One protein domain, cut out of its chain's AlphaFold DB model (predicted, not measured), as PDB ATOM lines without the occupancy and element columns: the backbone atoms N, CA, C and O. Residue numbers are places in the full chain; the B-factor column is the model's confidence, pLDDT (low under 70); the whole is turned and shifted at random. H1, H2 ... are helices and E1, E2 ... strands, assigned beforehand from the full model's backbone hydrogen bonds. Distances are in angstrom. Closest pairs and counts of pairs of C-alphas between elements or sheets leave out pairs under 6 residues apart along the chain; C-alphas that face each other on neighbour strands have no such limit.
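AT A GLANCE: This is residues 89 to 261 of the 261 residues of the protein "Putative ABC transporter ATP-binding protein" of Firmicutes bacterium CAG:272 (UniProt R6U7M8). Two five-stranded sheets lie face to face as a sandwich, their strands nearly aligned, with the short helix H1 off both sheets at one end of the long axis. The chain winds over both sheets as a jelly roll, one long hairpin of four nested antiparallel pairs: E3 with E10, E4 with E9, E5 with E8, E6 with E7. The printed part has 173 residues, under half of them in named elements, which run E1 E2 E3 E4 E5 H1 E6 E7 E8 E9 E10; the class is mostly strand. The sheet orders are E1 E4 E9 E6 E7 and E2 E3 E10 E5 E8, both antiparallel. The whole is compact, with a radius of gyration of the C-alphas of 15.4 A and spans of 45 by 36 by 32 A.

IN THESE COORDINATES: Begin at Glu 89; residues 89 to 106 hold no named element. Find C-alpha 107 at (58.051, 96.165, 47.430), where E1 starts and runs to 112. Then come E2, 121 to 125, E3, 131 to 135, and E4, 148 to 153. E5, 163 to 173, is 30.6 A long and bends by 56 degrees at residue 169. H1 is residues 179 to 183, E6 190 to 195 and E7 205 to 208. E8, 214 to 221, measures 23.5 A, and E9 is 230 to 234. E10, 252 to 260, measures 22.8 A, bends by 63 degrees at residue 256 and ends at C-alpha 260, (58.725, 108.185, 54.208).

HOW THE PARTS SIT: In the first sheet, look at N 109 and O 151, 3.0 A, between E1 and E4; N 152 and O 231, 2.8 A, between E4 and E9; N 194 and O 232, 3.0 A, between E6 and E9; and N 193 and O 205, 2.8 A, in the hairpin E6 and E7. In the second, look at N 122 and O 134, 2.8 A, in the hairpin E2 and E3; N 133 and O 253, 2.8 A, between E3 and E10; N 167 and O 259, 2.9 A, between E5 and E10; and N 166 and O 218, 2.8 A, between E5 and E8. The facing parts are 7.8 A centre to centre, with strands at 12 degrees. Across the two sheets, the closest C-alphas of E5 and E7 are those of Phe 172 and Ser 208, 6.3 A apart. H1 is on neither sheet; its O i to N i+4 pair is within hydrogen-bond range.

THE WHOLE: The C-alphas of Glu 140 and Asn 161 are the farthest apart, 45.3 A. The printed part has no cut and ends at the chain's last residue, 261. The links E3 to E4 and E9 to E10 are long. Mean pLDDT of the printed part is 83.2; 39 residues are under 70: 92 to 94, 96 to 106, 110 to 120, 140 to 149 and 238 to 241.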
ATOM      1  N   GLU A  89      54.679 107.668  49.583       89.19
ATOM      2  CA  GLU A  89      53.698 106.727  50.135       89.19
ATOM      3  C   GLU A  89      54.139 105.284  49.850       89.19
ATOM      4  O   GLU A  89      54.387 104.906  48.699       89.19
ATOM      5  N   LEU A  90      54.228 104.483  50.907       86.31
ATOM      6  CA  LEU A  90      54.712 103.107  50.898       86.31
ATOM      7  C   LEU A  90      53.579 102.071  50.884       86.31
ATOM      8  O   LEU A  90      53.812 100.926  50.492       86.31
ATOM      9  N   VAL A  91      52.356 102.452  51.271       82.19
ATOM     10  CA  VAL A  91      51.157 101.609  51.152       82.19
ATOM     11  C   VAL A  91      50.362 102.046  49.919       82.19
ATOM     12  O   VAL A  91      49.681 103.066  49.920       82.19
ATOM     13  N   LYS A  92      50.464 101.277  48.829       68.88
ATOM     14  CA  LYS A  92      49.880 101.625  47.521       68.88
ATOM     15  C   LYS A  92      49.178 100.442  46.857       68.88
ATOM     16  O   LYS A  92      49.862  99.616  46.263       68.88
ATOM     17  N   ASN A  93      47.838 100.422  46.858       67.69
ATOM     18  CA  ASN A  93      46.924  99.674  45.953       67.69
ATOM     19  C   ASN A  93      47.137  98.159  45.724       67.69
ATOM     20  O   ASN A  93      46.334  97.520  45.049       67.69
ATOM     21  N   ASN A  94      48.189  97.576  46.274       66.44
ATOM     22  CA  ASN A  94      48.543  96.179  46.229       66.44
ATOM     23  C   ASN A  94      48.987  95.796  47.636       66.44
ATOM     24  O   ASN A  94      49.708  96.550  48.289       66.44
ATOM     25  N   ALA A  95      48.584  94.612  48.086       70.56
ATOM     26  CA  ALA A  95      49.251  94.006  49.219       70.56
ATOM     27  C   ALA A  95      50.705  93.742  48.806       70.56
ATOM     28  O   ALA A  95      51.632  94.243  49.431       70.56
ATOM     29  N   GLY A  96      50.908  93.019  47.708       69.31
ATOM     30  CA  GLY A  96      52.184  92.415  47.363       69.31
ATOM     31  C   GLY A  96      52.341  91.053  48.040       69.31
ATOM     32  O   GLY A  96      51.696  90.751  49.051       69.31
ATOM     33  N   ASP A  97      53.167  90.221  47.423       63.66
ATOM     34  CA  ASP A  97      53.125  88.773  47.596       63.66
ATOM     35  C   ASP A  97      54.310  88.259  48.434       63.66
ATOM     36  O   ASP A  97      55.091  89.024  48.999       63.66
ATOM     37  N   ASP A  98      54.485  86.936  48.487       62.41
ATOM     38  CA  ASP A  98      55.667  86.296  49.081       62.41
ATOM     39  C   ASP A  98      56.943  86.458  48.199       62.41
ATOM     40  O   ASP A  98      57.960  85.812  48.460       62.41
ATOM     41  N   ASN A  99      56.905  87.284  47.138       57.00
ATOM     42  CA  ASN A  99      58.014  87.509  46.203       57.00
ATOM     43  C   ASN A  99      58.643  88.905  46.361       57.00
ATOM     44  O   ASN A  99      57.951  89.886  46.616       57.00
ATOM     45  N   TRP A 100      59.955  89.008  46.138       59.22
ATOM     46  CA  TRP A 100      60.748  90.239  46.311       59.22
ATOM     47  C   TRP A 100      60.671  91.199  45.103       59.22
ATOM     48  O   TRP A 100      61.598  91.974  44.859       59.22
ATOM     49  N   ASP A 101      59.597  91.128  44.314       57.56
ATOM     50  CA  ASP A 101      59.451  91.923  43.093       57.56
ATOM     51  C   ASP A 101      59.158  93.391  43.428       57.56
ATOM     52  O   ASP A 101      58.179  93.724  44.099       57.56
ATOM     53  N   VAL A 102      60.011  94.287  42.928       60.22
ATOM     54  CA  VAL A 102      59.926  95.733  43.165       60.22
ATOM     55  C   VAL A 102      58.910  96.382  42.220       60.22
ATOM     56  O   VAL A 102      59.037  96.292  40.999       60.22
ATOM     57  N   ILE A 103      57.936  97.098  42.785       58.84
ATOM     58  CA  ILE A 103      56.879  97.834  42.082       58.84
ATOM     59  C   ILE A 103      57.061  99.334  42.372       58.84
ATOM     60  O   ILE A 103      56.964  99.779  43.509       58.84
ATOM     61  N   GLU A 104      57.354 100.143  41.350       66.94
ATOM     62  CA  GLU A 104      57.626 101.592  41.512       66.94
ATOM     63  C   GLU A 104      58.764 101.936  42.508       66.94
ATOM     64  O   GLU A 104      58.738 102.979  43.156       66.94
ATOM     65  N   GLY A 105      59.775 101.071  42.640       65.88
ATOM     66  CA  GLY A 105      60.897 101.271  43.577       65.88
ATOM     67  C   GLY A 105      60.621 100.817  45.017       65.88
ATOM     68  O   GLY A 105      61.524 100.872  45.850       65.88
ATOM     69  N   VAL A 106      59.412 100.321  45.299       64.44
ATOM     70  CA  VAL A 106      59.002  99.768  46.595       64.44
ATOM     71  C   VAL A 106      58.520  98.328  46.400       64.44
ATOM     72  O   VAL A 106      57.856  98.013  45.421       64.44
ATOM     73  N   TRP A 107      58.814  97.420  47.323       72.88
ATOM     74  CA  TRP A 107      58.051  96.165  47.430       72.88
ATOM     75  C   TRP A 107      57.462  96.079  48.829       72.88
ATOM     76  O   TRP A 107      58.032  96.642  49.761       72.88
ATOM     77  N   SER A 108      56.339  95.387  49.006       74.12
ATOM     78  CA  SER A 108      55.860  95.074  50.352       74.12
ATOM     79  C   SER A 108      55.263  93.676  50.420       74.12
ATOM     80  O   SER A 108      54.590  93.233  49.494       74.12
ATOM     81  N   GLY A 109      55.547  92.961  51.503       70.50
ATOM     82  CA  GLY A 109      55.266  91.533  51.595       70.50
ATOM     83  C   GLY A 109      55.426  90.996  53.010       70.50
ATOM     84  O   GLY A 109      56.158  91.546  53.838       70.50
ATOM     85  N   THR A 110      54.749  89.886  53.286       69.00
ATOM     86  CA  THR A 110      55.001  89.085  54.486       69.00
ATOM     87  C   THR A 110      56.021  88.009  54.168       69.00
ATOM     88  O   THR A 110      55.685  87.052  53.473       69.00
ATOM     89  N   LEU A 111      57.246  88.104  54.693       58.81
ATOM     90  CA  LEU A 111      58.156  86.962  54.594       58.81
ATOM     91  C   LEU A 111      57.685  85.882  55.570       58.81
ATOM     92  O   LEU A 111      57.338  86.171  56.719       58.81
ATOM     93  N   ARG A 112      57.678  84.638  55.086       61.41
ATOM     94  CA  ARG A 112      57.259  83.436  55.816       61.41
ATOM     95  C   ARG A 112      58.454  82.507  55.986       61.41
ATOM     96  O   ARG A 112      59.100  82.153  55.002       61.41
ATOM     97  N   ALA A 113      58.724  82.076  57.211       43.94
ATOM     98  CA  ALA A 113      59.730  81.066  57.501       43.94
ATOM     99  C   ALA A 113      58.998  79.753  57.778       43.94
ATOM    100  O   ALA A 113      58.328  79.602  58.797       43.94
ATOM    101  N   GLY A 114      59.117  78.794  56.855       37.59
ATOM    102  CA  GLY A 114      58.787  77.404  57.167       37.59
ATOM    103  C   GLY A 114      59.720  76.874  58.272       37.59
ATOM    104  O   GLY A 114      60.837  77.356  58.422       37.59
ATOM    105  N   ALA A 115      59.340  75.868  59.057       30.89
ATOM    106  CA  ALA A 115      58.303  74.871  58.806       30.89
ATOM    107  C   ALA A 115      57.610  74.417  60.106       30.89
ATOM    108  O   ALA A 115      58.172  74.546  61.188       30.89
ATOM    109  N   GLY A 116      56.415  73.822  59.992       43.66
ATOM    110  CA  GLY A 116      55.743  73.188  61.141       43.66
ATOM    111  C   GLY A 116      54.218  73.071  61.075       43.66
ATOM    112  O   GLY A 116      53.649  72.345  61.880       43.66
ATOM    113  N   GLY A 117      53.554  73.734  60.120       46.59
ATOM    114  CA  GLY A 117      52.083  73.810  60.077       46.59
ATOM    115  C   GLY A 117      51.503  75.059  60.751       46.59
ATOM    116  O   GLY A 117      50.370  75.028  61.214       46.59
ATOM    117  N   LEU A 118      52.282  76.143  60.800       55.41
ATOM    118  CA  LEU A 118      51.817  77.472  61.200       55.41
ATOM    119  C   LEU A 118      50.718  77.942  60.231       55.41
ATOM    120  O   LEU A 118      50.871  77.793  59.014       55.41
ATOM    121  N   GLU A 119      49.617  78.485  60.754       57.50
ATOM    122  CA  GLU A 119      48.566  79.060  59.910       57.50
ATOM    123  C   GLU A 119      49.085  80.372  59.263       57.50
ATOM    124  O   GLU A 119      50.087  80.945  59.701       57.50
ATOM    125  N   PRO A 120      48.503  80.848  58.150       65.69
ATOM    126  CA  PRO A 120      48.981  82.075  57.517       65.69
ATOM    127  C   PRO A 120      48.538  83.341  58.282       65.69
ATOM    128  O   PRO A 120      47.666  83.302  59.152       65.69
ATOM    129  N   CYS A 121      49.090  84.496  57.902       77.69
ATOM    130  CA  CYS A 121      48.332  85.746  57.987       77.69
ATOM    131  C   CYS A 121      47.606  85.997  56.659       77.69
ATOM    132  O   CYS A 121      48.114  85.672  55.582       77.69
ATOM    133  N   GLU A 122      46.428  86.599  56.753       81.81
ATOM    134  CA  GLU A 122      45.769  87.290  55.650       81.81
ATOM    135  C   GLU A 122      46.428  88.661  55.470       81.81
ATOM    136  O   GLU A 122      46.755  89.334  56.452       81.81
ATOM    137  N   ARG A 123      46.636  89.066  54.214       84.94
ATOM    138  CA  ARG A 123      47.171  90.380  53.861       84.94
ATOM    139  C   ARG A 123      46.461  90.905  52.623       84.94
ATOM    140  O   ARG A 123      46.535  90.284  51.566       84.94
ATOM    141  N   ILE A 124      45.739  92.010  52.775       87.06
ATOM    142  CA  ILE A 124      44.868  92.582  51.740       87.06
ATOM    143  C   ILE A 124      44.922  94.108  51.776       87.06
ATOM    144  O   ILE A 124      45.144  94.700  52.829       87.06
ATOM    145  N   ILE A 125      44.650  94.734  50.632       89.06
ATOM    146  CA  ILE A 125      44.183  96.122  50.592       89.06
ATOM    147  C   ILE A 125      42.658  96.077  50.652       89.06
ATOM    148  O   ILE A 125      42.038  95.355  49.867       89.06
ATOM    149  N   ASN A 126      42.059  96.786  51.606       91.62
ATOM    150  CA  ASN A 126      40.603  96.840  51.733       91.62
ATOM    151  C   ASN A 126      39.971  97.849  50.751       91.62
ATOM    152  O   ASN A 126      40.650  98.509  49.965       91.62
ATOM    153  N   ASP A 127      38.646  97.977  50.795       91.31
ATOM    154  CA  ASP A 127      37.859  98.877  49.941       91.31
ATOM    155  C   ASP A 127      38.161 100.375  50.138       91.31
ATOM    156  O   ASP A 127      37.786 101.191  49.295       91.31
ATOM    157  N   LYS A 128      38.870 100.738  51.212       91.56
ATOM    158  CA  LYS A 128      39.325 102.103  51.514       91.56
ATOM    159  C   LYS A 128      40.783 102.366  51.123       91.56
ATOM    160  O   LYS A 128      41.240 103.493  51.276       91.56
ATOM    161  N   GLY A 129      41.511 101.355  50.643       89.38
ATOM    162  CA  GLY A 129      42.945 101.452  50.354       89.38
ATOM    163  C   GLY A 129      43.867 101.139  51.542       89.38
ATOM    164  O   GLY A 129      45.081 101.208  51.385       89.38
ATOM    165  N   GLU A 130      43.324 100.763  52.703       92.19
ATOM    166  CA  GLU A 130      44.109 100.465  53.910       92.19
ATOM    167  C   GLU A 130      44.731  99.060  53.804       92.19
ATOM    168  O   GLU A 130      44.061  98.104  53.393       92.19
ATOM    169  N   LEU A 131      45.997  98.912  54.210       91.62
ATOM    170  CA  LEU A 131      46.677  97.618  54.284       91.62
ATOM    171  C   LEU A 131      46.301  96.908  55.587       91.62
ATOM    172  O   LEU A 131      46.687  97.332  56.675       91.62
ATOM    173  N   VAL A 132      45.582  95.795  55.464       91.38
ATOM    174  CA  VAL A 132      45.192  94.926  56.580       91.38
ATOM    175  C   VAL A 132      46.136  93.731  56.645       91.38
ATOM    176  O   VAL A 132      46.384  93.078  55.630       91.38
ATOM    177  N   ILE A 133      46.625  93.419  57.846       89.44
ATOM    178  CA  ILE A 133      47.449  92.245  58.151       89.44
ATOM    179  C   ILE A 133      46.848  91.554  59.373       89.44
ATOM    180  O   ILE A 133      46.852  92.107  60.472       89.44
ATOM    181  N   ARG A 134      46.315  90.344  59.191       87.62
ATOM    182  CA  ARG A 134      45.506  89.649  60.204       87.62
ATOM    183  C   ARG A 134      45.965  88.210  60.394       87.62
ATOM    184  O   ARG A 134      46.098  87.473  59.419       87.62
ATOM    185  N   SER A 135      46.126  87.770  61.640       85.25
ATOM    186  CA  SER A 135      46.315  86.348  61.948       85.25
ATOM    187  C   SER A 135      45.018  85.581  61.705       85.25
ATOM    188  O   SER A 135      44.018  85.842  62.374       85.25
ATOM    189  N   VAL A 136      45.020  84.609  60.782       81.25
ATOM    190  CA  VAL A 136      43.844  83.737  60.573       81.25
ATOM    191  C   VAL A 136      43.835  82.505  61.486       81.25
ATOM    192  O   VAL A 136      42.916  81.691  61.382       81.25
ATOM    193  N   SER A 137      44.822  82.392  62.388       77.31
ATOM    194  CA  SER A 137      44.945  81.280  63.335       77.31
ATOM    195  C   SER A 137      43.708  81.126  64.205       77.31
ATOM    196  O   SER A 137      43.182  82.109  64.733       77.31
ATOM    197  N   LYS A 138      43.297  79.875  64.423       74.12
ATOM    198  CA  LYS A 138      42.245  79.521  65.393       74.12
ATOM    199  C   LYS A 138      42.779  78.721  66.580       74.12
ATOM    200  O   LYS A 138      41.998  78.214  67.382       74.12
ATOM    201  N   SER A 139      44.099  78.580  66.682       73.12
ATOM    202  CA  SER A 139      44.747  77.828  67.751       73.12
ATOM    203  C   SER A 139      44.656  78.556  69.091       73.12
ATOM    204  O   SER A 139      45.140  79.674  69.231       73.12
ATOM    205  N   GLU A 140      44.151  77.878  70.121       69.38
ATOM    206  CA  GLU A 140      44.249  78.355  71.509       69.38
ATOM    207  C   GLU A 140      45.630  78.072  72.149       69.38
ATOM    208  O   GLU A 140      45.841  78.350  73.333       69.38
ATOM    209  N   THR A 141      46.569  77.477  71.398       64.12
ATOM    210  CA  THR A 141      47.897  77.061  71.875       64.12
ATOM    211  C   THR A 141      49.036  77.661  71.049       64.12
ATOM    212  O   THR A 141      48.925  77.853  69.839       64.12
ATOM    213  N   ASN A 142      50.186  77.850  71.698       58.81
ATOM    214  CA  ASN A 142      51.419  78.433  71.140       58.81
ATOM    215  C   ASN A 142      52.109  77.580  70.049       58.81
ATOM    216  O   ASN A 142      53.223  77.858  69.625       58.81
ATOM    217  N   THR A 143      51.487  76.481  69.627       55.78
ATOM    218  CA  THR A 143      51.943  75.668  68.490       55.78
ATOM    219  C   THR A 143      51.607  76.308  67.141       55.78
ATOM    220  O   THR A 143      52.007  75.778  66.111       55.78
ATOM    221  N   ALA A 144      50.884  77.432  67.148       51.72
ATOM    222  CA  ALA A 144      50.586  78.256  65.981       51.72
ATOM    223  C   ALA A 144      51.101  79.699  66.153       51.72
ATOM    224  O   ALA A 144      50.470  80.637  65.677       51.72
ATOM    225  N   ASP A 145      52.235  79.893  66.831       53.41
ATOM    226  CA  ASP A 145      52.915  81.191  66.841       53.41
ATOM    227  C   ASP A 145      53.548  81.405  65.455       53.41
ATOM    228  O   ASP A 145      54.525  80.749  65.084       53.41
ATOM    229  N   HIS A 146      52.940  82.262  64.634       59.94
ATOM    230  CA  HIS A 146      53.352  82.422  63.241       59.94
ATOM    231  C   HIS A 146      54.625  83.257  63.132       59.94
ATOM    232  O   HIS A 146      54.548  84.469  63.280       59.94
ATOM    233  N   GLY A 147      55.762  82.651  62.780       60.38
ATOM    234  CA  GLY A 147      56.958  83.394  62.375       60.38
ATOM    235  C   GLY A 147      56.689  84.213  61.111       60.38
ATOM    236  O   GLY A 147      56.824  83.702  59.997       60.38
ATOM    237  N   ILE A 148      56.299  85.476  61.289       68.38
ATOM    238  CA  ILE A 148      55.919  86.420  60.236       68.38
ATOM    239  C   ILE A 148      56.545  87.777  60.556       68.38
ATOM    240  O   ILE A 148      56.437  88.289  61.667       68.38
ATOM    241  N   GLY A 149      57.153  88.391  59.546       69.00
ATOM    242  CA  GLY A 149      57.371  89.835  59.529       69.00
ATOM    243  C   GLY A 149      56.636  90.441  58.339       69.00
ATOM    244  O   GLY A 149      56.463  89.777  57.317       69.00
ATOM    245  N   ASN A 150      56.198  91.691  58.473       81.38
ATOM    246  CA  ASN A 150      55.714  92.501  57.360       81.38
ATOM    247  C   ASN A 150      56.778  93.545  57.031       81.38
ATOM    248  O   ASN A 150      57.202  94.307  57.904       81.38
ATOM    249  N   TYR A 151      57.201  93.542  55.775       85.12
ATOM    250  CA  TYR A 151      58.368  94.261  55.299       85.12
ATOM    251  C   TYR A 151      57.990  95.114  54.099       85.12
ATOM    252  O   TYR A 151      57.170  94.715  53.273       85.12
ATOM    253  N   ILE A 152      58.620  96.277  54.010       86.88
ATOM    254  CA  ILE A 152      58.505  97.219  52.910       86.88
ATOM    255  C   ILE A 152      59.928  97.527  52.446       86.88
ATOM    256  O   ILE A 152      60.673  98.229  53.133       86.88
ATOM    257  N   GLY A 153      60.342  96.969  51.312       86.44
ATOM    258  CA  GLY A 153      61.648  97.249  50.727       86.44
ATOM    259  C   GLY A 153      61.702  98.646  50.133       86.44
ATOM    260  O   GLY A 153      60.833  99.017  49.351       86.44
ATOM    261  N   VAL A 154      62.742  99.395  50.496       88.81
ATOM    262  CA  VAL A 154      62.904 100.819  50.150       88.81
ATOM    263  C   VAL A 154      64.311 101.156  49.633       88.81
ATOM    264  O   VAL A 154      64.621 102.323  49.414       88.81
ATOM    265  N   SER A 155      65.172 100.155  49.405       88.50
ATOM    266  CA  SER A 155      66.562 100.328  48.940       88.50
ATOM    267  C   SER A 155      66.728 101.325  47.786       88.50
ATOM    268  O   SER A 155      67.655 102.129  47.812       88.50
ATOM    269  N   GLU A 156      65.828 101.286  46.797       87.00
ATOM    270  CA  GLU A 156      65.921 102.071  45.554       87.00
ATOM    271  C   GLU A 156      65.515 103.549  45.716       87.00
ATOM    272  O   GLU A 156      65.849 104.371  44.863       87.00
ATOM    273  N   ILE A 157      64.808 103.906  46.798       88.75
ATOM    274  CA  ILE A 157      64.360 105.287  47.075       88.75
ATOM    275  C   ILE A 157      65.207 105.995  48.146       88.75
ATOM    276  O   ILE A 157      65.103 107.211  48.324       88.75
ATOM    277  N   LEU A 158      66.068 105.255  48.851       91.88
ATOM    278  CA  LEU A 158      66.931 105.783  49.906       91.88
ATOM    279  C   LEU A 158      68.289 106.270  49.379       91.88
ATOM    280  O   LEU A 158      68.801 105.836  48.350       91.88
ATOM    281  N   LYS A 159      68.921 107.161  50.147       94.00
ATOM    282  CA  LYS A 159      70.302 107.626  49.957       94.00
ATOM    283  C   LYS A 159      71.173 107.151  51.127       94.00
ATOM    284  O   LYS A 159      70.690 107.145  52.262       94.00
ATOM    285  N   PRO A 160      72.444 106.761  50.906       95.75
ATOM    286  CA  PRO A 160      73.349 106.385  51.994       95.75
ATOM    287  C   PRO A 160      73.612 107.537  52.974       95.75
ATOM    288  O   PRO A 160      73.560 108.709  52.595       95.75
ATOM    289  N   ASN A 161      73.958 107.207  54.220       95.88
ATOM    290  CA  ASN A 161      74.352 108.137  55.289       95.88
ATOM    291  C   ASN A 161      73.354 109.281  55.581       95.88
ATOM    292  O   ASN A 161      73.754 110.313  56.131       95.88
ATOM    293  N   THR A 162      72.081 109.106  55.230       95.62
ATOM    294  CA  THR A 162      71.019 110.125  55.241       95.62
ATOM    295  C   THR A 162      69.990 109.804  56.330       95.62
ATOM    296  O   THR A 162      69.705 108.636  56.597       95.62
ATOM    297  N   THR A 163      69.469 110.836  56.994       96.81
ATOM    298  CA  THR A 163      68.382 110.703  57.976       96.81
ATOM    299  C   THR A 163      67.040 110.757  57.257       96.81
ATOM    300  O   THR A 163      66.875 111.589  56.369       96.81
ATOM    301  N   TYR A 164      66.111 109.899  57.666       96.06
ATOM    302  CA  TYR A 164      64.752 109.798  57.136       96.06
ATOM    303  C   TYR A 164      63.748 109.679  58.281       96.06
ATOM    304  O   TYR A 164      64.082 109.151  59.347       96.06
ATOM    305  N   THR A 165      62.513 110.106  58.042       96.69
ATOM    306  CA  THR A 165      61.388 109.902  58.957       96.69
ATOM    307  C   THR A 165      60.314 109.061  58.279       96.69
ATOM    308  O   THR A 165      59.923 109.331  57.149       96.69
ATOM    309  N   VAL A 166      59.826 108.039  58.980       96.69
ATOM    310  CA  VAL A 166      58.634 107.275  58.605       96.69
ATOM    311  C   VAL A 166      57.484 107.719  59.498       96.69
ATOM    312  O   VAL A 166      57.573 107.584  60.719       96.69
ATOM    313  N   THR A 167      56.405 108.202  58.891       97.19
ATOM    314  CA  THR A 167      55.134 108.480  59.567       97.19
ATOM    315  C   THR A 167      54.124 107.417  59.159       97.19
ATOM    316  O   THR A 167      53.858 107.224  57.973       97.19
ATOM    317  N   VAL A 168      53.559 106.720  60.141       97.19
ATOM    318  CA  VAL A 168      52.586 105.643  59.944       97.19
ATOM    319  C   VAL A 168      51.291 106.026  60.647       97.19
ATOM    320  O   VAL A 168      51.309 106.263  61.851       97.19
ATOM    321  N   ILE A 169      50.172 106.041  59.922       97.75
ATOM    322  CA  ILE A 169      48.840 106.110  60.535       97.75
ATOM    323  C   ILE A 169      48.294 104.688  60.579       97.75
ATOM    324  O   ILE A 169      48.031 104.081  59.537       97.75
ATOM    325  N   ALA A 170      48.160 104.127  61.777       97.81
ATOM    326  CA  ALA A 170      47.800 102.727  61.965       97.81
ATOM    327  C   ALA A 170      46.955 102.505  63.217       97.81
ATOM    328  O   ALA A 170      46.835 103.374  64.075       97.81
ATOM    329  N   LYS A 171      46.380 101.307  63.310       97.75
ATOM    330  CA  LYS A 171      45.816 100.771  64.544       97.75
ATOM    331  C   LYS A 171      46.053  99.279  64.650       97.75
ATOM    332  O   LYS A 171      46.159  98.586  63.633       97.75
ATOM    333  N   PHE A 172      46.108  98.783  65.875       97.25
ATOM    334  CA  PHE A 172      46.410  97.392  66.166       97.25
ATOM    335  C   PHE A 172      45.435  96.841  67.204       97.25
ATOM    336  O   PHE A 172      45.123  97.499  68.186       97.25
ATOM    337  N   ASN A 173      44.964  95.621  66.987       96.44
ATOM    338  CA  ASN A 173      44.252  94.818  67.968       96.44
ATOM    339  C   ASN A 173      45.101  93.574  68.233       96.44
ATOM    340  O   ASN A 173      45.273  92.733  67.349       96.44
ATOM    341  N   SER A 174      45.625  93.460  69.448       92.81
ATOM    342  CA  SER A 174      46.478  92.360  69.909       92.81
ATOM    343  C   SER A 174      45.711  91.066  70.204       92.81
ATOM    344  O   SER A 174      46.318  90.014  70.387       92.81
ATOM    345  N   ASN A 175      44.375  91.127  70.212       92.44
ATOM    346  CA  ASN A 175      43.477  90.167  70.848       92.44
ATOM    347  C   ASN A 175      43.843  89.920  72.331       92.44
ATOM    348  O   ASN A 175      44.155  88.788  72.720       92.44
ATOM    349  N   PRO A 176      43.728  90.946  73.200       92.50
ATOM    350  CA  PRO A 176      44.201  90.890  74.587       92.50
ATOM    351  C   PRO A 176      43.437  89.872  75.450       92.50
ATOM    352  O   PRO A 176      43.880  89.500  76.536       92.50
ATOM    353  N   THR A 177      42.289  89.379  74.972       92.12
ATOM    354  CA  THR A 177      41.516  88.311  75.629       92.12
ATOM    355  C   THR A 177      42.082  86.907  75.395       92.12
ATOM    356  O   THR A 177      41.644  85.948  76.035       92.12
ATOM    357  N   HIS A 178      43.044  86.757  74.482       90.12
ATOM    358  CA  HIS A 178      43.591  85.460  74.125       90.12
ATOM    359  C   HIS A 178      44.509  84.890  75.216       90.12
ATOM    360  O   HIS A 178      45.310  85.591  75.836       90.12
ATOM    361  N   LYS A 179      44.452  83.567  75.412       88.25
ATOM    362  CA  LYS A 179      45.171  82.849  76.487       88.25
ATOM    363  C   LYS A 179      46.697  83.016  76.424       88.25
ATOM    364  O   LYS A 179      47.372  82.816  77.435       88.25
ATOM    365  N   LEU A 180      47.246  83.392  75.265       85.12
ATOM    366  CA  LEU A 180      48.677  83.653  75.104       85.12
ATOM    367  C   LEU A 180      49.161  84.882  75.884       85.12
ATOM    368  O   LEU A 180      50.274  84.813  76.389       85.12
ATOM    369  N   HIS A 181      48.349  85.926  76.097       88.44
ATOM    370  CA  HIS A 181      48.754  87.072  76.932       88.44
ATOM    371  C   HIS A 181      48.943  86.686  78.409       88.44
ATOM    372  O   HIS A 181      49.791  87.242  79.098       88.44
ATOM    373  N   VAL A 182      48.210  85.677  78.898       89.44
ATOM    374  CA  VAL A 182      48.416  85.119  80.249       89.44
ATOM    375  C   VAL A 182      49.669  84.238  80.303       89.44
ATOM    376  O   VAL A 182      50.366  84.209  81.315       89.44
ATOM    377  N   LYS A 183      49.960  83.502  79.223       86.00
ATOM    378  CA  LYS A 183      51.108  82.583  79.141       86.00
ATOM    379  C   LYS A 183      52.437  83.304  78.866       86.00
ATOM    380  O   LYS A 183      53.476  82.844  79.332       86.00
ATOM    381  N   TYR A 184      52.385  84.411  78.130       84.19
ATOM    382  CA  TYR A 184      53.513  85.227  77.680       84.19
ATOM    383  C   TYR A 184      53.175  86.726  77.824       84.19
ATOM    384  O   TYR A 184      52.891  87.398  76.826       84.19
ATOM    385  N   PRO A 185      53.148  87.262  79.060       88.75
ATOM    386  CA  PRO A 185      52.791  88.659  79.300       88.75
ATOM    387  C   PRO A 185      53.729  89.624  78.562       88.75
ATOM    388  O   PRO A 185      54.948  89.461  78.623       88.75
ATOM    389  N   GLY A 186      53.175  90.626  77.874       88.44
ATOM    390  CA  GLY A 186      53.945  91.628  77.132       88.44
ATOM    391  C   GLY A 186      54.399  91.209  75.729       88.44
ATOM    392  O   GLY A 186      54.805  92.068  74.951       88.44
ATOM    393  N   THR A 187      54.354  89.917  75.377       85.69
ATOM    394  CA  THR A 187      54.933  89.410  74.114       85.69
ATOM    395  C   THR A 187      54.100  89.750  72.876       85.69
ATOM    396  O   THR A 187      54.668  89.949  71.807       85.69
ATOM    397  N   TYR A 188      52.772  89.828  73.008       87.38
ATOM    398  CA  TYR A 188      51.846  90.058  71.886       87.38
ATOM    399  C   TYR A 188      51.178  91.439  71.920       87.38
ATOM    400  O   TYR A 188      50.446  91.799  71.003       87.38
ATOM    401  N   ASP A 189      51.427  92.204  72.982       91.12
ATOM    402  CA  ASP A 189      50.779  93.477  73.304       91.12
ATOM    403  C   ASP A 189      51.097  94.586  72.280       91.12
ATOM    404  O   ASP A 189      50.380  95.581  72.204       91.12
ATOM    405  N   ASN A 190      52.175  94.426  71.500       93.44
ATOM    406  CA  ASN A 190      52.676  95.426  70.560       93.44
ATOM    407  C   ASN A 190      53.155  94.801  69.241       93.44
ATOM    408  O   ASN A 190      53.763  93.729  69.222       93.44
ATOM    409  N   VAL A 191      52.992  95.552  68.155       93.50
ATOM    410  CA  VAL A 191      53.816  95.440  66.940       93.50
ATOM    411  C   VAL A 191      54.729  96.664  66.833       93.50
ATOM    412  O   VAL A 191      54.604  97.592  67.624       93.50
ATOM    413  N   PHE A 192      55.698  96.671  65.915       95.12
ATOM    414  CA  PHE A 192      56.762  97.678  65.909       95.12
ATOM    415  C   PHE A 192      57.072  98.226  64.517       95.12
ATOM    416  O   PHE A 192      57.053  97.483  63.534       95.12
ATOM    417  N   ILE A 193      57.433  99.510  64.468       95.69
ATOM    418  CA  ILE A 193      58.042 100.186  63.318       95.69
ATOM    419  C   ILE A 193      59.557 100.236  63.536       95.69
ATOM    420  O   ILE A 193      60.022 100.689  64.585       95.69
ATOM    421  N   ARG A 194      60.336  99.788  62.548       94.50
ATOM    422  CA  ARG A 194      61.803  99.923  62.533       94.50
ATOM    423  C   ARG A 194      62.380  99.840  61.121       94.50
ATOM    424  O   ARG A 194      61.740  99.305  60.220       94.50
ATOM    425  N   ALA A 195      63.628 100.266  60.949       93.69
ATOM    426  CA  ALA A 195      64.411 100.019  59.739       93.69
ATOM    427  C   ALA A 195      65.436  98.886  59.950       93.69
ATOM    428  O   ALA A 195      65.904  98.636  61.068       93.69
ATOM    429  N   SER A 196      65.780  98.163  58.877       91.12
ATOM    430  CA  SER A 196      66.682  97.004  58.961       91.12
ATOM    431  C   SER A 196      68.146  97.379  59.188       91.12
ATOM    432  O   SER A 196      68.824  96.718  59.973       91.12
ATOM    433  N   GLY A 197      68.610  98.451  58.541       90.75
ATOM    434  CA  GLY A 197      69.984  98.958  58.607       90.75
ATOM    435  C   GLY A 197      70.110 100.335  59.258       90.75
ATOM    436  O   GLY A 197      70.938 101.131  58.815       90.75
ATOM    437  N   ASP A 198      69.268 100.647  60.248       95.00
ATOM    438  CA  ASP A 198      69.376 101.893  61.014       95.00
ATOM    439  C   ASP A 198      70.701 101.954  61.790       95.00
ATOM    440  O   ASP A 198      71.003 101.079  62.601       95.00
ATOM    441  N   VAL A 199      71.485 103.006  61.547       96.38
ATOM    442  CA  VAL A 199      72.754 103.276  62.244       96.38
ATOM    443  C   VAL A 199      72.647 104.410  63.267       96.38
ATOM    444  O   VAL A 199      73.657 104.792  63.855       96.38
ATOM    445  N   SER A 200      71.452 104.972  63.485       95.56
ATOM    446  CA  SER A 200      71.228 106.031  64.480       95.56
ATOM    447  C   SER A 200      71.243 105.519  65.926       95.56
ATOM    448  O   SER A 200      71.540 106.285  66.840       95.56
ATOM    449  N   GLY A 201      70.939 104.232  66.130       91.69
ATOM    450  CA  GLY A 201      70.718 103.649  67.453       91.69
ATOM    451  C   GLY A 201      69.318 103.899  68.022       91.69
ATOM    452  O   GLY A 201      69.108 103.643  69.207       91.69
ATOM    453  N   ALA A 202      68.366 104.386  67.216       92.69
ATOM    454  CA  ALA A 202      66.981 104.546  67.637       92.69
ATOM    455  C   ALA A 202      66.330 103.191  67.974       92.69
ATOM    456  O   ALA A 202      66.511 102.186  67.281       92.69
ATOM    457  N   SER A 203      65.534 103.174  69.043       94.44
ATOM    458  CA  SER A 203      64.701 102.022  69.390       94.44
ATOM    459  C   SER A 203      63.522 101.886  68.415       94.44
ATOM    460  O   SER A 203      63.008 102.907  67.950       94.44
ATOM    461  N   PRO A 204      63.032 100.661  68.140       94.75
ATOM    462  CA  PRO A 204      61.772 100.459  67.430       94.75
ATOM    463  C   PRO A 204      60.609 101.181  68.119       94.75
ATOM    464  O   PRO A 204      60.498 101.153  69.346       94.75
ATOM    465  N   VAL A 205      59.718 101.784  67.333       97.62
ATOM    466  CA  VAL A 205      58.505 102.442  67.846       97.62
ATOM    467  C   VAL A 205      57.404 101.402  67.989       97.62
ATOM    468  O   VAL A 205      57.082 100.714  67.022       97.62
ATOM    469  N   ALA A 206      56.845 101.270  69.191       96.81
ATOM    470  CA  ALA A 206      55.738 100.361  69.463       96.81
ATOM    471  C   ALA A 206      54.402 100.939  68.966       96.81
ATOM    472  O   ALA A 206      54.095 102.104  69.207       96.81
ATOM    473  N   ILE A 207      53.613 100.087  68.318       97.44
ATOM    474  CA  ILE A 207      52.190 100.259  68.029       97.44
ATOM    475  C   ILE A 207      51.462  99.314  68.991       97.44
ATOM    476  O   ILE A 207      51.547  98.089  68.847       97.44
ATOM    477  N   SER A 208      50.802  99.887  69.993       95.62
ATOM    478  CA  SER A 208      50.054  99.156  71.021       95.62
ATOM    479  C   SER A 208      48.603  98.898  70.597       95.62
ATOM    480  O   SER A 208      48.151  99.380  69.560       95.62
ATOM    481  N   ASP A 209      47.870  98.124  71.398       95.19
ATOM    482  CA  ASP A 209      46.436  97.897  71.195       95.19
ATOM    483  C   ASP A 209      45.636  99.216  71.237       95.19
ATOM    484  O   ASP A 209      45.660  99.925  72.245       95.19
ATOM    485  N   SER A 210      44.939  99.543  70.146       96.56
ATOM    486  CA  SER A 210      44.079 100.724  70.031       96.56
ATOM    487  C   SER A 210      42.913 100.488  69.067       96.56
ATOM    488  O   SER A 210      43.042  99.870  68.005       96.56
ATOM    489  N   ALA A 211      41.738 101.006  69.434       95.19
ATOM    490  CA  ALA A 211      40.531 100.930  68.610       95.19
ATOM    491  C   ALA A 211      40.527 101.960  67.464       95.19
ATOM    492  O   ALA A 211      39.899 101.725  66.417       95.19
ATOM    493  N   ASP A 212      41.235 103.072  67.672       97.94
ATOM    494  CA  ASP A 212      41.297 104.249  66.812       97.94
ATOM    495  C   ASP A 212      42.606 104.279  66.013       97.94
ATOM    496  O   ASP A 212      43.571 103.602  66.355       97.94
ATOM    497  N   PHE A 213      42.632 105.038  64.915       98.31
ATOM    498  CA  PHE A 213      43.865 105.269  64.161       98.31
ATOM    499  C   PHE A 213      44.733 106.312  64.865       98.31
ATOM    500  O   PHE A 213      44.276 107.422  65.138       98.31
ATOM    501  N   GLU A 214      45.991 105.960  65.097       98.56
ATOM    502  CA  GLU A 214      47.004 106.788  65.746       98.56
ATOM    503  C   GLU A 214      48.172 107.059  64.789       98.56
ATOM    504  O   GLU A 214      48.443 106.277  63.872       98.56
ATOM    505  N   GLU A 215      48.859 108.185  64.995       98.19
ATOM    506  CA  GLU A 215      50.066 108.557  64.255       98.19
ATOM    507  C   GLU A 215      51.315 108.105  65.019       98.19
ATOM    508  O   GLU A 215      51.522 108.466  66.179       98.19
ATOM    509  N   TYR A 216      52.176 107.353  64.340       98.44
ATOM    510  CA  TYR A 216      53.450 106.871  64.859       98.44
ATOM    511  C   TYR A 216      54.592 107.392  63.987       98.44
ATOM    512  O   TYR A 216      54.569 107.246  62.764       98.44
ATOM    513  N   ILE A 217      55.609 107.978  64.618       97.88
ATOM    514  CA  ILE A 217      56.740 108.617  63.937       97.88
ATOM    515  C   ILE A 217      58.030 107.896  64.327       97.88
ATOM    516  O   ILE A 217      58.378 107.838  65.505       97.88
ATOM    517  N   TYR A 218      58.757 107.373  63.339       98.06
ATOM    518  CA  TYR A 218      60.058 106.728  63.518       98.06
ATOM    519  C   TYR A 218      61.115 107.398  62.634       98.06
ATOM    520  O   TYR A 218      61.065 107.317  61.407       98.06
ATOM    521  N   THR A 219      62.099 108.042  63.262       97.62
ATOM    522  CA  THR A 219      63.243 108.660  62.580       97.62
ATOM    523  C   THR A 219      64.454 107.739  62.665       97.62
ATOM    524  O   THR A 219      64.811 107.275  63.746       97.62
ATOM    525  N   PHE A 220      65.105 107.496  61.528       96.81
ATOM    526  CA  PHE A 220      66.252 106.594  61.416       96.81
ATOM    527  C   PHE A 220      67.354 107.192  60.541       96.81
ATOM    528  O   PHE A 220      67.138 108.166  59.816       96.81
ATOM    529  N   ARG A 221      68.553 106.602  60.578       97.12
ATOM    530  CA  ARG A 221      69.662 106.993  59.698       97.12
ATOM    531  C   ARG A 221      70.161 105.803  58.894       97.12
ATOM    532  O   ARG A 221      70.467 104.760  59.461       97.12
ATOM    533  N   THR A 222      70.300 105.962  57.582       96.94
ATOM    534  CA  THR A 222      70.904 104.935  56.725       96.94
ATOM    535  C   THR A 222      72.419 104.860  56.920       96.94
ATOM    536  O   THR A 222      73.084 105.868  57.170       96.94
ATOM    537  N   GLY A 223      72.985 103.662  56.775       95.69
ATOM    538  CA  GLY A 223      74.432 103.460  56.686       95.69
ATOM    539  C   GLY A 223      74.999 103.759  55.291       95.69
ATOM    540  O   GLY A 223      74.343 104.344  54.429       95.69
ATOM    541  N   SER A 224      76.231 103.311  55.046       95.31
ATOM    542  CA  SER A 224      76.908 103.430  53.745       95.31
ATOM    543  C   SER A 224      76.406 102.443  52.681       95.31
ATOM    544  O   SER A 224      76.618 102.675  51.493       95.31
ATOM    545  N   SER A 225      75.743 101.360  53.097       93.94
ATOM    546  CA  SER A 225      75.116 100.359  52.227       93.94
ATOM    547  C   SER A 225      73.601 100.375  52.410       93.94
ATOM    548  O   SER A 225      73.114 100.452  53.536       93.94
ATOM    549  N   LEU A 226      72.876 100.258  51.296       91.81
ATOM    550  CA  LEU A 226      71.414 100.152  51.237       91.81
ATOM    551  C   LEU A 226      70.949  98.797  50.682       91.81
ATOM    552  O   LEU A 226      69.778  98.633  50.352       91.81
ATOM    553  N   LYS A 227      71.856  97.823  50.528       89.06
ATOM    554  CA  LYS A 227      71.491  96.507  49.997       89.06
ATOM    555  C   LYS A 227      70.484  95.835  50.941       89.06
ATOM    556  O   LYS A 227      70.749  95.731  52.135       89.06
ATOM    557  N   ASP A 228      69.372  95.361  50.383       84.69
ATOM    558  CA  ASP A 228      68.285  94.677  51.100       84.69
ATOM    559  C   ASP A 228      67.675  95.520  52.249       84.69
ATOM    560  O   ASP A 228      67.224  94.985  53.264       84.69
ATOM    561  N   PHE A 229      67.665  96.854  52.111       90.19
ATOM    562  CA  PHE A 229      67.123  97.763  53.119       90.19
ATOM    563  C   PHE A 229      65.588  97.784  53.090       90.19
ATOM    564  O   PHE A 229      64.961  97.992  52.045       90.19
ATOM    565  N   PHE A 230      64.975  97.614  54.261       90.38
ATOM    566  CA  PHE A 230      63.525  97.615  54.423       90.38
ATOM    567  C   PHE A 230      63.082  98.360  55.683       90.38
ATOM    568  O   PHE A 230      63.804  98.417  56.683       90.38
ATOM    569  N   ILE A 231      61.855  98.874  55.633       92.44
ATOM    570  CA  ILE A 231      61.061  99.231  56.806       92.44
ATOM    571  C   ILE A 231      60.256  97.994  57.212       92.44
ATOM    572  O   ILE A 231      59.691  97.304  56.368       92.44
ATOM    573  N   GLN A 232      60.214  97.692  58.502       91.25
ATOM    574  CA  GLN A 232      59.365  96.661  59.084       91.25
ATOM    575  C   GLN A 232      58.265  97.339  59.895       91.25
ATOM    576  O   GLN A 232      58.564  98.216  60.703       91.25
ATOM    577  N   ILE A 233      57.015  96.923  59.674       92.69
ATOM    578  CA  ILE A 233      55.844  97.356  60.451       92.69
ATOM    579  C   ILE A 233      55.075  96.095  60.838       92.69
ATOM    580  O   ILE A 233      54.301  95.567  60.041       92.69
ATOM    581  N   GLY A 234      55.360  95.548  62.015       90.94
ATOM    582  CA  GLY A 234      54.864  94.235  62.430       90.94
ATOM    583  C   GLY A 234      55.555  93.711  63.691       90.94
ATOM    584  O   GLY A 234      56.356  94.426  64.293       90.94
ATOM    585  N   PRO A 235      55.249  92.481  64.128       86.44
ATOM    586  CA  PRO A 235      55.836  91.920  65.340       86.44
ATOM    587  C   PRO A 235      57.336  91.623  65.148       86.44
ATOM    588  O   PRO A 235      57.799  91.388  64.029       86.44
ATOM    589  N   ILE A 236      58.085  91.600  66.254       84.94
ATOM    590  CA  ILE A 236      59.521  91.272  66.322       84.94
ATOM    591  C   ILE A 236      59.792  90.337  67.513       84.94
ATOM    592  O   ILE A 236      59.034  90.350  68.479       84.94
ATOM    593  N   GLY A 237      60.894  89.582  67.487       72.50
ATOM    594  CA  GLY A 237      61.441  88.920  68.680       72.50
ATOM    595  C   GLY A 237      60.933  87.505  68.987       72.50
ATOM    596  O   GLY A 237      60.854  87.136  70.157       72.50
ATOM    597  N   VAL A 238      60.611  86.687  67.978       63.56
ATOM    598  CA  VAL A 238      60.395  85.241  68.175       63.56
ATOM    599  C   VAL A 238      61.721  84.486  68.027       63.56
ATOM    600  O   VAL A 238      62.289  84.385  66.938       63.56
ATOM    601  N   GLY A 239      62.199  83.918  69.138       62.19
ATOM    602  CA  GLY A 239      63.475  83.198  69.207       62.19
ATOM    603  C   GLY A 239      64.684  84.124  69.043       62.19
ATOM    604  O   GLY A 239      64.629  85.297  69.399       62.19
ATOM    605  N   ASP A 240      65.771  83.610  68.467       59.72
ATOM    606  CA  ASP A 240      67.028  84.355  68.278       59.72
ATOM    607  C   ASP A 240      66.968  85.406  67.141       59.72
ATOM    608  O   ASP A 240      68.001  85.934  66.723       59.72
ATOM    609  N   ASN A 241      65.784  85.689  66.579       66.44
ATOM    610  CA  ASN A 241      65.642  86.479  65.357       66.44
ATOM    611  C   ASN A 241      64.839  87.778  65.546       66.44
ATOM    612  O   ASN A 241      63.611  87.803  65.524       66.44
ATOM    613  N   ASN A 242      65.562  88.898  65.602       73.25
ATOM    614  CA  ASN A 242      65.007  90.242  65.810       73.25
ATOM    615  C   ASN A 242      64.211  90.814  64.615       73.25
ATOM    616  O   ASN A 242      63.698  91.929  64.705       73.25
ATOM    617  N   TYR A 243      64.134  90.099  63.488       73.50
ATOM    618  CA  TYR A 243      63.317  90.490  62.330       73.50
ATOM    619  C   TYR A 243      61.986  89.743  62.258       73.50
ATOM    620  O   TYR A 243      61.097  90.157  61.527       73.50
ATOM    621  N   TRP A 244      61.818  88.659  63.013       75.50
ATOM    622  CA  TRP A 244      60.646  87.795  62.924       75.50
ATOM    623  C   TRP A 244      59.885  87.857  64.238       75.50
ATOM    624  O   TRP A 244      60.479  87.731  65.304       75.50
ATOM    625  N   GLY A 245      58.575  88.064  64.170       78.50
ATOM    626  CA  GLY A 245      57.692  88.022  65.327       78.50
ATOM    627  C   GLY A 245      56.504  87.106  65.068       78.50
ATOM    628  O   GLY A 245      56.481  86.405  64.058       78.50
ATOM    629  N   ALA A 246      55.516  87.135  65.960       78.81
ATOM    630  CA  ALA A 246      54.238  86.468  65.760       78.81
ATOM    631  C   ALA A 246      53.071  87.382  66.130       78.81
ATOM    632  O   ALA A 246      53.110  88.092  67.131       78.81
ATOM    633  N   PHE A 247      52.014  87.334  65.322       83.44
ATOM    634  CA  PHE A 247      50.712  87.864  65.709       83.44
ATOM    635  C   PHE A 247      50.005  86.852  66.612       83.44
ATOM    636  O   PHE A 247      49.995  85.656  66.311       83.44
ATOM    637  N   CYS A 248      49.349  87.331  67.668       85.75
ATOM    638  CA  CYS A 248      48.424  86.508  68.443       85.75
ATOM    639  C   CYS A 248      47.307  85.974  67.513       85.75
ATOM    640  O   CYS A 248      46.909  86.672  66.574       85.75
ATOM    641  N   PRO A 249      46.768  84.762  67.722       85.81
ATOM    642  CA  PRO A 249      45.574  84.291  67.023       85.81
ATOM    643  C   PRO A 249      44.425  85.305  67.101       85.81
ATOM    644  O   PRO A 249      44.046  85.750  68.185       85.81
ATOM    645  N   GLY A 250      43.887  85.703  65.945       85.25
ATOM    646  CA  GLY A 250      42.857  86.742  65.836       85.25
ATOM    647  C   GLY A 250      43.337  88.195  65.973       85.25
ATOM    648  O   GLY A 250      42.497  89.088  65.906       85.25
ATOM    649  N   ALA A 251      44.639  88.453  66.140       90.81
ATOM    650  CA  ALA A 251      45.187  89.810  66.118       90.81
ATOM    651  C   ALA A 251      45.187  90.412  64.699       90.81
ATOM    652  O   ALA A 251      45.322  89.698  63.697       90.81
ATOM    653  N   GLU A 252      45.070  91.736  64.625       92.62
ATOM    654  CA  GLU A 252      44.901  92.504  63.390       92.62
ATOM    655  C   GLU A 252      45.638  93.846  63.465       92.62
ATOM    656  O   GLU A 252      45.407  94.637  64.374       92.62
ATOM    657  N   LEU A 253      46.493  94.117  62.480       94.44
ATOM    658  CA  LEU A 253      47.110  95.416  62.219       94.44
ATOM    659  C   LEU A 253      46.474  96.016  60.959       94.44
ATOM    660  O   LEU A 253      46.425  95.356  59.920       94.44
ATOM    661  N   ILE A 254      46.028  97.269  61.036       94.88
ATOM    662  CA  ILE A 254      45.545  98.040  59.885       94.88
ATOM    663  C   ILE A 254      46.410  99.288  59.741       94.88
ATOM    664  O   ILE A 254      46.501 100.089  60.668       94.88
ATOM    665  N   ILE A 255      47.019  99.460  58.570       95.00
ATOM    666  CA  ILE A 255      47.821 100.630  58.204       95.00
ATOM    667  C   ILE A 255      47.019 101.439  57.183       95.00
ATOM    668  O   ILE A 255      46.734 100.955  56.087       95.00
ATOM    669  N   GLN A 256      46.645 102.662  57.552       94.81
ATOM    670  CA  GLN A 256      45.917 103.595  56.693       94.81
ATOM    671  C   GLN A 256      46.857 104.380  55.773       94.81
ATOM    672  O   GLN A 256      46.527 104.592  54.610       94.81
ATOM    673  N   SER A 257      48.028 104.773  56.275       93.38
ATOM    674  CA  SER A 257      49.106 105.359  55.474       93.38
ATOM    675  C   SER A 257      50.472 105.026  56.065       93.38
ATOM    676  O   SER A 257      50.608 104.750  57.261       93.38
ATOM    677  N   CYS A 258      51.491 105.038  55.216       93.62
ATOM    678  CA  CYS A 258      52.885 104.892  55.600       93.62
ATOM    679  C   CYS A 258      53.732 105.751  54.664       93.62
ATOM    680  O   CYS A 258      53.995 105.372  53.524       93.62
ATOM    681  N   VAL A 259      54.159 106.913  55.141       93.38
ATOM    682  CA  VAL A 259      54.925 107.886  54.360       93.38
ATOM    683  C   VAL A 259      56.364 107.894  54.844       93.38
ATOM    684  O   VAL A 259      56.605 107.956  56.048       93.38
ATOM    685  N   ILE A 260      57.319 107.886  53.915       93.00
ATOM    686  CA  ILE A 260      58.725 108.185  54.208       93.00
ATOM    687  C   ILE A 260      59.132 109.533  53.605       93.00
ATOM    688  O   ILE A 260      58.813 109.818  52.447       93.00
ATOM    689  N   SER A 261      59.835 110.349  54.393       90.88
ATOM    690  CA  SER A 261      60.442 111.630  54.001       90.88
ATOM    691  C   SER A 261      61.935 111.655  54.307       90.88
ATOM    692  O   SER A 261      62.333 111.279  55.436       90.88
TER     693      SER A 261